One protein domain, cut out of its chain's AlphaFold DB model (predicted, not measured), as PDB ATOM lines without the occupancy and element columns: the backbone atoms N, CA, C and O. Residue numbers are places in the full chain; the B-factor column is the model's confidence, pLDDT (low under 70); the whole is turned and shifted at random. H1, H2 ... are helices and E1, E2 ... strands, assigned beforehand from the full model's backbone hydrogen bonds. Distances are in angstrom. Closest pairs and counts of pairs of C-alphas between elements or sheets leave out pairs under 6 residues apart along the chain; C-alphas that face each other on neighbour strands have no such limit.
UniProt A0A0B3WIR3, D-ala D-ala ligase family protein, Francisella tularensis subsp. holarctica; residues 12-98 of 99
ATOM      1  N   LYS A  12     208.738 184.043 212.374       90.44
ATOM      2  CA  LYS A  12     208.419 185.242 213.146       90.44
ATOM      3  C   LYS A  12     207.304 184.963 214.147       90.44
ATOM      4  O   LYS A  12     206.435 184.131 213.905       90.44
ATOM      5  N   LEU A  13     207.344 185.684 215.262       90.75
ATOM      6  CA  LEU A  13     206.241 185.771 216.213       90.75
ATOM      7  C   LEU A  13     205.403 186.990 215.849       90.75
ATOM      8  O   LEU A  13     205.963 188.072 215.695       90.75
ATOM      9  N   ILE A  14     204.099 186.795 215.699       90.75
ATOM     10  CA  ILE A  14     203.120 187.845 215.434       90.75
ATOM     11  C   ILE A  14     202.205 187.941 216.651       90.75
ATOM     12  O   ILE A  14     201.694 186.923 217.131       90.75
ATOM     13  N   PHE A  15     202.000 189.158 217.141       90.12
ATOM     14  CA  PHE A  15     201.140 189.448 218.285       90.12
ATOM     15  C   PHE A  15     199.837 190.097 217.814       90.12
ATOM     16  O   PHE A  15     199.849 190.864 216.852       90.12
ATOM     17  N   LYS A  16     198.721 189.816 218.500       84.88
ATOM     18  CA  LYS A  16     197.382 190.319 218.130       84.88
ATOM     19  C   LYS A  16     197.313 191.849 218.025       84.88
ATOM     20  O   LYS A  16     196.617 192.369 217.163       84.88
ATOM     21  N   ASP A  17     198.056 192.547 218.881       82.12
ATOM     22  CA  ASP A  17     198.035 194.012 218.975       82.12
ATOM     23  C   ASP A  17     199.047 194.701 218.036       82.12
ATOM     24  O   ASP A  17     199.126 195.929 217.991       82.12
ATOM     25  N   GLU A  18     199.844 193.936 217.282       80.44
ATOM     26  CA  GLU A  18     200.809 194.487 216.334       80.44
ATOM     27  C   GLU A  18     200.136 194.729 214.975       80.44
ATOM     28  O   GLU A  18     199.506 193.835 214.410       80.44
ATOM     29  N   SER A  19     200.284 195.937 214.408       71.06
ATOM     30  CA  SER A  19     199.784 196.210 213.057       71.06
ATOM     31  C   SER A  19     200.623 195.435 212.043       71.06
ATOM     32  O   SER A  19     201.707 195.856 211.625       71.06
ATOM     33  N   PHE A  20     200.127 194.273 211.663       74.12
ATOM     34  CA  PHE A  20     200.811 193.376 210.765       74.12
ATOM     35  C   PHE A  20     200.224 193.479 209.351       74.12
ATOM     36  O   PHE A  20     199.014 193.389 209.155       74.12
ATOM     37  N   SER A  21     201.089 193.660 208.349       83.81
ATOM     38  CA  SER A  21     200.700 193.618 206.938       83.81
ATOM     39  C   SER A  21     200.963 192.217 206.373       83.81
ATOM     40  O   SER A  21     202.129 191.814 206.325       83.81
ATOM     41  N   PRO A  22     199.930 191.494 205.888       84.81
ATOM     42  CA  PRO A  22     200.099 190.203 205.219       84.81
ATOM     43  C   PRO A  22     201.136 190.241 204.092       84.81
ATOM     44  O   PRO A  22     201.942 189.322 203.966       84.81
ATOM     45  N   GLN A  23     201.173 191.341 203.332       88.44
ATOM     46  CA  GLN A  23     202.099 191.521 202.216       88.44
ATOM     47  C   GLN A  23     203.561 191.500 202.672       88.44
ATOM     48  O   GLN A  23     204.374 190.781 202.105       88.44
ATOM     49  N   LYS A  24     203.876 192.204 203.766       89.56
ATOM     50  CA  LYS A  24     205.242 192.281 204.299       89.56
ATOM     51  C   LYS A  24     205.785 190.906 204.694       89.56
ATOM     52  O   LYS A  24     206.958 190.621 204.493       89.56
ATOM     53  N   LEU A  25     204.942 190.041 205.253       89.94
ATOM     54  CA  LEU A  25     205.362 188.690 205.631       89.94
ATOM     55  C   LEU A  25     205.514 187.769 204.434       89.94
ATOM     56  O   LEU A  25     206.364 186.885 204.460       89.94
ATOM     57  N   ILE A  26     204.703 187.968 203.399       91.75
ATOM     58  CA  ILE A  26     204.877 187.267 202.130       91.75
ATOM     59  C   ILE A  26     206.209 187.669 201.501       91.75
ATOM     60  O   ILE A  26     206.941 186.786 201.062       91.75
ATOM     61  N   ASP A  27     206.567 188.951 201.532       91.25
ATOM     62  CA  ASP A  27     207.847 189.428 201.005       91.25
ATOM     63  C   ASP A  27     209.044 188.856 201.787       91.25
ATOM     64  O   ASP A  27     210.086 188.551 201.210       91.25
ATOM     65  N   GLU A  28     208.897 188.672 203.103       90.69
ATOM     66  CA  GLU A  28     209.961 188.153 203.969       90.69
ATOM     67  C   GLU A  28     210.076 186.618 203.960       90.69
ATOM     68  O   GLU A  28     211.180 186.082 203.888       90.69
ATOM     69  N   LEU A  29     208.960 185.891 204.073       90.75
ATOM     70  CA  LEU A  29     208.956 184.428 204.218       90.75
ATOM     71  C   LEU A  29     208.664 183.697 202.902       90.75
ATOM     72  O   LEU A  29     209.097 182.555 202.735       90.75
ATOM     73  N   GLY A  30     207.975 184.335 201.960       91.62
ATOM     74  CA  GLY A  30     207.464 183.701 200.747       91.62
ATOM     75  C   GLY A  30     206.290 182.758 201.019       91.62
ATOM     76  O   GLY A  30     206.120 182.231 202.118       91.62
ATOM     77  N   LEU A  31     205.468 182.525 199.995       91.00
ATOM     78  CA  LEU A  31     204.378 181.552 200.053       91.00
ATOM     79  C   LEU A  31     204.858 180.149 199.627       91.00
ATOM     80  O   LEU A  31     205.711 180.035 198.744       91.00
ATOM     81  N   PRO A  32     204.284 179.072 200.195       93.69
ATOM     82  CA  PRO A  32     203.278 179.095 201.255       93.69
ATOM     83  C   PRO A  32     203.881 179.354 202.650       93.69
ATOM     84  O   PRO A  32     205.034 179.026 202.925       93.69
ATOM     85  N   ILE A  33     203.069 179.902 203.555       94.25
ATOM     86  CA  ILE A  33     203.447 180.196 204.948       94.25
ATOM     87  C   ILE A  33     202.698 179.247 205.881       94.25
ATOM     88  O   ILE A  33     201.500 179.016 205.721       94.25
ATOM     89  N   VAL A  34     203.389 178.696 206.877       93.81
ATOM     90  CA  VAL A  34     202.780 177.897 207.947       93.81
ATOM     91  C   VAL A  34     202.563 178.771 209.176       93.81
ATOM     92  O   VAL A  34     203.516 179.334 209.711       93.81
ATOM     93  N   LEU A  35     201.321 178.838 209.646       93.25
ATOM     94  CA  LEU A  35     200.912 179.535 210.862       93.25
ATOM     95  C   LEU A  35     200.650 178.531 211.986       93.25
ATOM     96  O   LEU A  35     200.039 177.483 211.752       93.25
ATOM     97  N   LYS A  36     201.135 178.834 213.195       91.81
ATOM     98  CA  LYS A  36     201.035 177.958 214.369       91.81
ATOM     99  C   LYS A  36     200.638 178.720 215.629       91.81
ATOM    100  O   LYS A  36     201.251 179.735 215.942       91.81
ATOM    101  N   ILE A  37     199.700 178.173 216.396       88.88
ATOM    102  CA  ILE A  37     199.402 178.632 217.761       88.88
ATOM    103  C   ILE A  37     200.355 177.923 218.744       88.88
ATOM    104  O   ILE A  37     200.379 176.687 218.756       88.88
ATOM    105  N   PRO A  38     201.135 178.654 219.564       81.81
ATOM    106  CA  PRO A  38     202.109 178.067 220.488       81.81
ATOM    107  C   PRO A  38     201.473 177.232 221.611       81.81
ATOM    108  O   PRO A  38     202.063 176.238 222.028       81.81
ATOM    109  N   ASP A  39     200.254 177.568 222.041       72.19
ATOM    110  CA  ASP A  39     199.547 176.881 223.138       72.19
ATOM    111  C   ASP A  39     198.773 175.622 222.686       72.19
ATOM    112  O   ASP A  39     198.089 174.965 223.473       72.19
ATOM    113  N   GLY A  40     198.858 175.262 221.401       60.09
ATOM    114  CA  GLY A  40     198.132 174.133 220.827       60.09
ATOM    115  C   GLY A  40     198.843 172.792 221.024       60.09
ATOM    116  O   GLY A  40     199.934 172.566 220.505       60.09
ATOM    117  N   SER A  41     198.183 171.833 221.674       57.00
ATOM    118  CA  SER A  41     198.586 170.419 221.654       57.00
ATOM    119  C   SER A  41     197.965 169.679 220.449       57.00
ATOM    120  O   SER A  41     196.893 170.032 219.955       57.00
ATOM    121  N   PHE A  42     198.655 168.651 219.935       54.91
ATOM    122  CA  PHE A  42     198.204 167.792 218.817       54.91
ATOM    123  C   PHE A  42     197.931 168.493 217.469       54.91
ATOM    124  O   PHE A  42     197.033 168.094 216.733       54.91
ATOM    125  N   SER A  43     198.720 169.505 217.099       58.81
ATOM    126  CA  SER A  43     198.639 170.191 215.789       58.81
ATOM    127  C   SER A  43     197.297 170.866 215.470       58.81
ATOM    128  O   SER A  43     197.098 171.308 214.341       58.81
ATOM    129  N   LYS A  44     196.384 171.002 216.441       65.06
ATOM    130  CA  LYS A  44     195.063 171.621 216.225       65.06
ATOM    131  C   LYS A  44     195.135 173.096 215.815       65.06
ATOM    132  O   LYS A  44     194.173 173.618 215.270       65.06
ATOM    133  N   GLY A  45     196.277 173.742 216.039       77.56
ATOM    134  CA  GLY A  45     196.530 175.130 215.674       77.56
ATOM    135  C   GLY A  45     197.576 175.302 214.579       77.56
ATOM    136  O   GLY A  45     198.302 176.281 214.652       77.56
ATOM    137  N   VAL A  46     197.723 174.371 213.626       87.81
ATOM    138  CA  VAL A  46     198.653 174.522 212.487       87.81
ATOM    139  C   VAL A  46     197.869 174.647 211.181       87.81
ATOM    140  O   VAL A  46     197.137 173.729 210.815       87.81
ATOM    141  N   LYS A  47     198.042 175.756 210.457       92.31
ATOM    142  CA  LYS A  47     197.414 175.999 209.146       92.31
ATOM    143  C   LYS A  47     198.466 176.460 208.126       92.31
ATOM    144  O   LYS A  47     199.472 177.055 208.503       92.31
ATOM    145  N   LYS A  48     198.259 176.161 206.840       93.75
ATOM    146  CA  LYS A  48     199.137 176.578 205.730       93.75
ATOM    147  C   LYS A  48     198.374 177.545 204.828       93.75
ATOM    148  O   LYS A  48     197.309 177.175 204.350       93.75
ATOM    149  N   ALA A  49     198.929 178.729 204.601       94.75
ATOM    150  CA  ALA A  49     198.401 179.739 203.693       94.75
ATOM    151  C   ALA A  49     199.176 179.717 202.373       94.75
ATOM    152  O   ALA A  49     200.409 179.768 202.382       94.75
ATOM    153  N   ASN A  50     198.469 179.652 201.248       94.44
ATOM    154  CA  ASN A  50     199.050 179.647 199.902       94.44
ATOM    155  C   ASN A  50     198.838 180.978 199.165       94.44
ATOM    156  O   ASN A  50     199.418 181.170 198.101       94.44
ATOM    157  N   SER A  51     198.041 181.890 199.724       94.25
ATOM    158  CA  SER A  51     197.781 183.229 199.190       94.25
ATOM    159  C   SER A  51     197.691 184.271 200.310       94.25
ATOM    160  O   SER A  51     197.617 183.927 201.492       94.25
ATOM    161  N   ALA A  52     197.692 185.552 199.933       91.88
ATOM    162  CA  ALA A  52     197.496 186.656 200.871       91.88
ATOM    163  C   ALA A  52     196.106 186.631 201.527       91.88
ATOM    164  O   ALA A  52     196.007 186.827 202.737       91.88
ATOM    165  N   ASP A  53     195.061 186.317 200.757       92.31
ATOM    166  CA  ASP A  53     193.690 186.227 201.269       92.31
ATOM    167  C   ASP A  53     193.545 185.085 202.285       92.31
ATOM    168  O   ASP A  53     193.014 185.286 203.378       92.31
ATOM    169  N   GLU A  54     194.095 183.901 201.972       94.06
ATOM    170  CA  GLU A  54     194.114 182.771 202.910       94.06
ATOM    171  C   GLU A  54     194.879 183.131 204.184       94.06
ATOM    172  O   GLU A  54     194.447 182.800 205.288       94.06
ATOM    173  N   LEU A  55     196.014 183.822 204.046       92.75
ATOM    174  CA  LEU A  55     196.836 184.236 205.176       92.75
ATOM    175  C   LEU A  55     196.052 185.160 206.115       92.75
ATOM    176  O   LEU A  55     196.039 184.933 207.325       92.75
ATOM    177  N   GLN A  56     195.369 186.165 205.564       91.94
ATOM    178  CA  GLN A  56     194.557 187.098 206.342       91.94
ATOM    179  C   GLN A  56     193.379 186.395 207.028       91.94
ATOM    180  O   GLN A  56     193.133 186.626 208.212       91.94
ATOM    181  N   GLN A  57     192.686 185.502 206.319       92.88
ATOM    182  CA  GLN A  57     191.587 184.727 206.894       92.88
ATOM    183  C   GLN A  57     192.066 183.855 208.063       92.88
ATOM    184  O   GLN A  57     191.453 183.847 209.129       92.88
ATOM    185  N   ILE A  58     193.192 183.156 207.893       92.88
ATOM    186  CA  ILE A  58     193.753 182.299 208.939       92.88
ATOM    187  C   ILE A  58     194.171 183.120 210.164       92.88
ATOM    188  O   ILE A  58     193.948 182.668 211.287       92.88
ATOM    189  N   PHE A  59     194.761 184.303 209.968       90.62
ATOM    190  CA  PHE A  59     195.114 185.190 211.076       90.62
ATOM    191  C   PHE A  59     193.888 185.606 211.884       90.62
ATOM    192  O   PHE A  59     193.912 185.466 213.105       90.62
ATOM    193  N   ASN A  60     192.819 186.045 211.215       90.12
ATOM    194  CA  ASN A  60     191.573 186.420 211.885       90.12
ATOM    195  C   ASN A  60     191.033 185.257 212.730       90.12
ATOM    196  O   ASN A  60     190.783 185.436 213.917       90.12
ATOM    197  N   ASP A  61     190.953 184.051 212.158       90.50
ATOM    198  CA  ASP A  61     190.484 182.861 212.879       90.50
ATOM    199  C   ASP A  61     191.357 182.520 214.100       90.50
ATOM    200  O   ASP A  61     190.856 182.138 215.157       90.50
ATOM    201  N   MET A  62     192.683 182.582 213.944       90.06
ATOM    202  CA  MET A  62     193.623 182.160 214.983       90.06
ATOM    203  C   MET A  62     193.744 183.186 216.112       90.06
ATOM    204  O   MET A  62     193.923 182.786 217.264       90.06
ATOM    205  N   PHE A  63     193.607 184.482 215.820       88.81
ATOM    206  CA  PHE A  63     193.649 185.533 216.839       88.81
ATOM    207  C   PHE A  63     192.401 185.576 217.730       88.81
ATOM    208  O   PHE A  63     192.442 186.165 218.813       88.81
ATOM    209  N   GLU A  64     191.311 184.918 217.335       88.56
ATOM    210  CA  GLU A  64     190.182 184.643 218.235       88.56
ATOM    211  C   GLU A  64     190.535 183.601 219.308       88.56
ATOM    212  O   GLU A  64     189.914 183.555 220.366       88.56
ATOM    213  N   GLN A  65     191.553 182.773 219.059       86.00
ATOM    214  CA  GLN A  65     191.927 181.646 219.919       86.00
ATOM    215  C   GLN A  65     193.229 181.873 220.696       86.00
ATOM    216  O   GLN A  65     193.435 181.242 221.732       86.00
ATOM    217  N   SER A  66     194.122 182.737 220.208       86.50
ATOM    218  CA  SER A  66     195.409 183.030 220.846       86.50
ATOM    219  C   SER A  66     195.848 184.469 220.589       86.50
ATOM    220  O   SER A  66     195.550 185.045 219.549       86.50
ATOM    221  N   SER A  67     196.593 185.058 221.522       87.88
ATOM    222  CA  SER A  67     197.203 186.383 221.354       87.88
ATOM    223  C   SER A  67     198.519 186.350 220.568       87.88
ATOM    224  O   SER A  67     199.022 187.409 220.186       87.88
ATOM    225  N   ILE A  68     199.079 185.157 220.327       90.12
ATOM    226  CA  ILE A  68     200.387 184.963 219.697       90.12
ATOM    227  C   ILE A  68     200.280 183.899 218.606       90.12
ATOM    228  O   ILE A  68     199.769 182.802 218.828       90.12
ATOM    229  N   ILE A  69     200.836 184.193 217.435       91.62
ATOM    230  CA  ILE A  69     200.921 183.258 216.312       91.62
ATOM    231  C   ILE A  69     202.367 183.197 215.828       91.62
ATOM    232  O   ILE A  69     203.039 184.211 215.675       91.62
ATOM    233  N   ILE A  70     202.860 181.993 215.558       92.19
ATOM    234  CA  ILE A  70     204.154 181.768 214.917       92.19
ATOM    235  C   ILE A  70     203.919 181.628 213.415       92.19
ATOM    236  O   ILE A  70     203.251 180.689 212.982       92.19
ATOM    237  N   ALA A  71     204.508 182.517 212.624       93.12
ATOM    238  CA  ALA A  71     204.581 182.392 211.177       93.12
ATOM    239  C   ALA A  71     205.926 181.807 210.757       93.12
ATOM    240  O   ALA A  71     206.973 182.229 211.238       93.12
ATOM    241  N   GLN A  72     205.912 180.833 209.857       91.81
ATOM    242  CA  GLN A  72     207.109 180.118 209.439       91.81
ATOM    243  C   GLN A  72     207.083 179.867 207.935       91.81
ATOM    244  O   GLN A  72     206.063 179.446 207.386       91.81
ATOM    245  N   LYS A  73     208.228 180.057 207.279       92.00
ATOM    246  CA  LYS A  73     208.407 179.674 205.877       92.00
ATOM    247  C   LYS A  73     208.193 178.174 205.703       92.00
ATOM    248  O   LYS A  73     208.763 177.366 206.447       92.00
ATOM    249  N   TYR A  74     207.370 177.793 204.728       89.62
ATOM    250  CA  TYR A  74     207.196 176.390 204.385       89.62
ATOM    251  C   TYR A  74     208.391 175.896 203.570       89.62
ATOM    252  O   TYR A  74     208.715 176.440 202.517       89.62
ATOM    253  N   TYR A  75     209.018 174.825 204.041       84.50
ATOM    254  CA  TYR A  75     210.032 174.096 203.293       84.50
ATOM    255  C   TYR A  75     209.413 172.788 202.826       84.50
ATOM    256  O   TYR A  75     209.031 171.956 203.649       84.50
ATOM    257  N   TYR A  76     209.293 172.614 201.511       81.62
ATOM    258  CA  TYR A  76     208.875 171.335 200.958       81.62
ATOM    259  C   TYR A  76     209.983 170.304 201.194       81.62
ATOM    260  O   TYR A  76     211.127 170.508 200.786       81.62
ATOM    261  N   THR A  77     209.639 169.201 201.854       78.88
ATOM    262  CA  THR A  77     210.523 168.047 202.011       78.88
ATOM    263  C   THR A  77     209.728 166.770 201.779       78.88
ATOM    264  O   THR A  77     208.602 166.626 202.250       78.88
ATOM    265  N   ASP A  78     210.330 165.800 201.093       75.06
ATOM    266  CA  ASP A  78     209.687 164.496 200.871       75.06
ATOM    267  C   ASP A  78     209.585 163.660 202.164       75.06
ATOM    268  O   ASP A  78     208.843 162.676 202.241       75.06
ATOM    269  N   PHE A  79     210.348 164.048 203.193       73.00
ATOM    270  CA  PHE A  79     210.483 163.323 204.449       73.00
ATOM    271  C   PHE A  79     210.516 164.272 205.656       73.00
ATOM    272  O   PHE A  79     211.241 165.270 205.650       73.00
ATOM    273  N   ASP A  80     209.789 163.898 206.712       77.25
ATOM    274  CA  ASP A  80     209.943 164.429 208.075       77.25
ATOM    275  C   ASP A  80     210.755 163.414 208.890       77.25
ATOM    276  O   ASP A  80     210.409 162.225 208.945       77.25
ATOM    277  N   TRP A  81     211.866 163.859 209.474       77.00
ATOM    278  CA  TRP A  81     212.781 163.016 210.241       77.00
ATOM    279  C   TRP A  81     212.720 163.386 211.720       77.00
ATOM    280  O   TRP A  81     212.838 164.549 212.096       77.00
ATOM    281  N   ARG A  82     212.561 162.379 212.585       81.81
ATOM    282  CA  ARG A  82     212.605 162.547 214.045       81.81
ATOM    283  C   ARG A  82     213.688 161.665 214.632       81.81
ATOM    284  O   ARG A  82     213.730 160.465 214.357       81.81
ATOM    285  N   ILE A  83     214.548 162.271 215.445       80.94
ATOM    286  CA  ILE A  83     215.692 161.606 216.067       80.94
ATOM    287  C   ILE A  83     215.457 161.546 217.575       80.94
ATOM    288  O   ILE A  83     215.442 162.576 218.247       80.94
ATOM    289  N   GLY A  84     215.288 160.336 218.108       82.31
ATOM    290  CA  GLY A  84     215.188 160.098 219.547       82.31
ATOM    291  C   GLY A  84     216.567 159.883 220.172       82.31
ATOM    292  O   GLY A  84     217.255 158.913 219.839       82.31
ATOM    293  N   ILE A  85     216.959 160.756 221.101       82.19
ATOM    294  CA  ILE A  85     218.188 160.624 221.898       82.19
ATOM    295  C   ILE A  85     217.799 160.216 223.321       82.19
ATOM    296  O   ILE A  85     217.023 160.911 223.971       82.19
ATOM    297  N   LEU A  86     218.345 159.102 223.817       84.50
ATOM    298  CA  LEU A  86     218.133 158.627 225.188       84.50
ATOM    299  C   LEU A  86     219.474 158.177 225.781       84.50
ATOM    300  O   LEU A  86     220.157 157.334 225.199       84.50
ATOM    301  N   ASN A  87     219.840 158.718 226.946       83.38
ATOM    302  CA  ASN A  87     221.145 158.522 227.599       83.38
ATOM    303  C   ASN A  87     222.334 158.886 226.688       83.38
ATOM    304  O   ASN A  87     223.272 158.103 226.548       83.38
ATOM    305  N   ASN A  88     222.267 160.041 226.015       78.19
ATOM    306  CA  ASN A  88     223.267 160.528 225.048       78.19
ATOM    307  C   ASN A  88     223.576 159.568 223.884       78.19
ATOM    308  O   ASN A  88     224.550 159.759 223.161       78.19
ATOM    309  N   LYS A  89     222.738 158.550 223.667       73.69
ATOM    310  CA  LYS A  89     222.814 157.650 222.518       73.69
ATOM    311  C   LYS A  89     221.594 157.888 221.636       73.69
ATOM    312  O   LYS A  89     220.465 157.910 222.130       73.69
ATOM    313  N   GLN A  90     221.812 158.069 220.336       74.06
ATOM    314  CA  GLN A  90     220.722 157.988 219.363       74.06
ATOM    315  C   GLN A  90     220.175 156.564 219.397       74.06
ATOM    316  O   GLN A  90     220.939 155.612 219.241       74.06
ATOM    317  N   LYS A  91     218.875 156.415 219.659       65.06
ATOM    318  CA  LYS A  91     218.253 155.089 219.762       65.06
ATOM    319  C   LYS A  91     217.341 154.767 218.590       65.06
ATOM    320  O   LYS A  91     217.305 153.615 218.183       65.06
ATOM    321  N   TYR A  92     216.637 155.759 218.038       64.56
ATOM    322  CA  TYR A  92     215.661 155.521 216.973       64.56
ATOM    323  C   TYR A  92     215.565 156.701 216.002       64.56
ATOM    324  O   TYR A  92     215.602 157.864 216.413       64.56
ATOM    325  N   PHE A  93     215.386 156.366 214.724       69.38
ATOM    326  CA  PHE A  93     215.032 157.283 213.647       69.38
ATOM    327  C   PHE A  93     213.635 156.921 213.155       69.38
ATOM    328  O   PHE A  93     213.389 155.773 212.788       69.38
ATOM    329  N   ILE A  94     212.726 157.892 213.137       67.50
ATOM    330  CA  ILE A  94     211.411 157.726 212.515       67.50
ATOM    331  C   ILE A  94     211.397 158.593 211.262       67.50
ATOM    332  O   ILE A  94     211.609 159.804 211.343       67.50
ATOM    333  N   ARG A  95     211.160 157.957 210.109       65.12
ATOM    334  CA  ARG A  95     210.941 158.625 208.824       65.12
ATOM    335  C   ARG A  95     209.491 158.420 208.421       65.12
ATOM    336  O   ARG A  95     209.086 157.285 208.179       65.12
ATOM    337  N   SER A  96     208.738 159.506 208.316       64.81
ATOM    338  CA  SER A  96     207.404 159.469 207.716       64.81
ATOM    339  C   SER A  96     207.483 160.053 206.312       64.81
ATOM    340  O   SER A  96     208.040 161.135 206.123       64.81
ATOM    341  N   LYS A  97     206.971 159.319 205.323       50.59
ATOM    342  CA  LYS A  97     206.808 159.826 203.958       50.59
ATOM    343  C   LYS A  97     205.472 160.565 203.906       50.59
ATOM    344  O   LYS A  97     204.467 160.007 204.352       50.59
ATOM    345  N   TYR A  98     205.458 161.791 203.392       55.25
ATOM    346  CA  TYR A  98     204.194 162.447 203.059       55.25
ATOM    347  C   TYR A  98     203.528 161.662 201.915       55.25
ATOM    348  O   TYR A  98     204.208 161.237 200.977       55.25
TER     349      TYR A  98
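This is residues 12 to 98 of the 99 residues of the protein "D-ala D-ala ligase family protein" of Francisella tularensis subsp. holarctica (UniProt A0A0B3WIR3). A small, strongly twisted sheet of four strands with H1 and H2 over one face makes a two-layer body; a long hairpin, E5 and E6, lies away from it beyond residues 74 to 78. The printed part has 87 residues, mixed in class, with two named helices and six named strands: E1 H1 E2 E3 H2 E4 E5 E6. The body's sheet runs E1 E4 E2 E3, antiparallel throughout. The whole is loose, radius of gyration of the C-alphas 15.7 A, spanning 46 by 25 by 19 A.

Inner strands E4, residues 68 to 73, and E2, residues 33 to 36, are antiparallel; N 34 and O 72 are within hydrogen-bond range, 2.8 A. Edge strand E1, residues 12 to 15, is antiparallel to E4, with N 14 and O 69 at 2.8 A. Edge strand E3, residues 46 to 49, forms a hairpin with E2, with N 35 and O 47 at 2.8 A. H2, residues 52 to 63, is on the sheet over E4 and E2, height 8.5 A, along the strands at 4 degrees to E2 on the local plane. H1, residues 22 to 29, is on the sheet; its closest C-alpha pair with E4 is Leu 29 and Lys 73, 5.1 A. H1 and H2 touch about perpendicular, 80 degrees, through residues 52 to 56 of H2 alone; the closest C-alphas are those of Pro 22 and Ala 52, 6.2 A. E1, H1, E2, with E4 between the two strands in the sheet, and E3, H2, E4, with E2 between the two strands in the sheet, are split strand-helix-strand units, two strands of one sheet that run the same way but are not neighbours, with a helix between them along the chain; both crossovers are right-handed. In the hairpin of E5, residues 79 to 86, and E6, residues 89 to 97, N 82 and O 94 are 3.0 A apart; both strands are apart from the other elements. Every O i to N i+4 pair in H1 and H2 is within hydrogen-bond range.

E1 begins at C-alpha 12 (208.419, 185.242, 213.146), and E6 ends at C-alpha 97 (206.808, 159.826, 203.958). H2 is 16.5 A long, E4 16.8 A, E5 22.6 A and E6 24.6 A.

The farthest C-alphas, Asp 53 and Asn 87, are 47.1 A apart. The printed part has no cut and no long link. pLDDT is under 70 at residues 40 to 44 and 91 to 98.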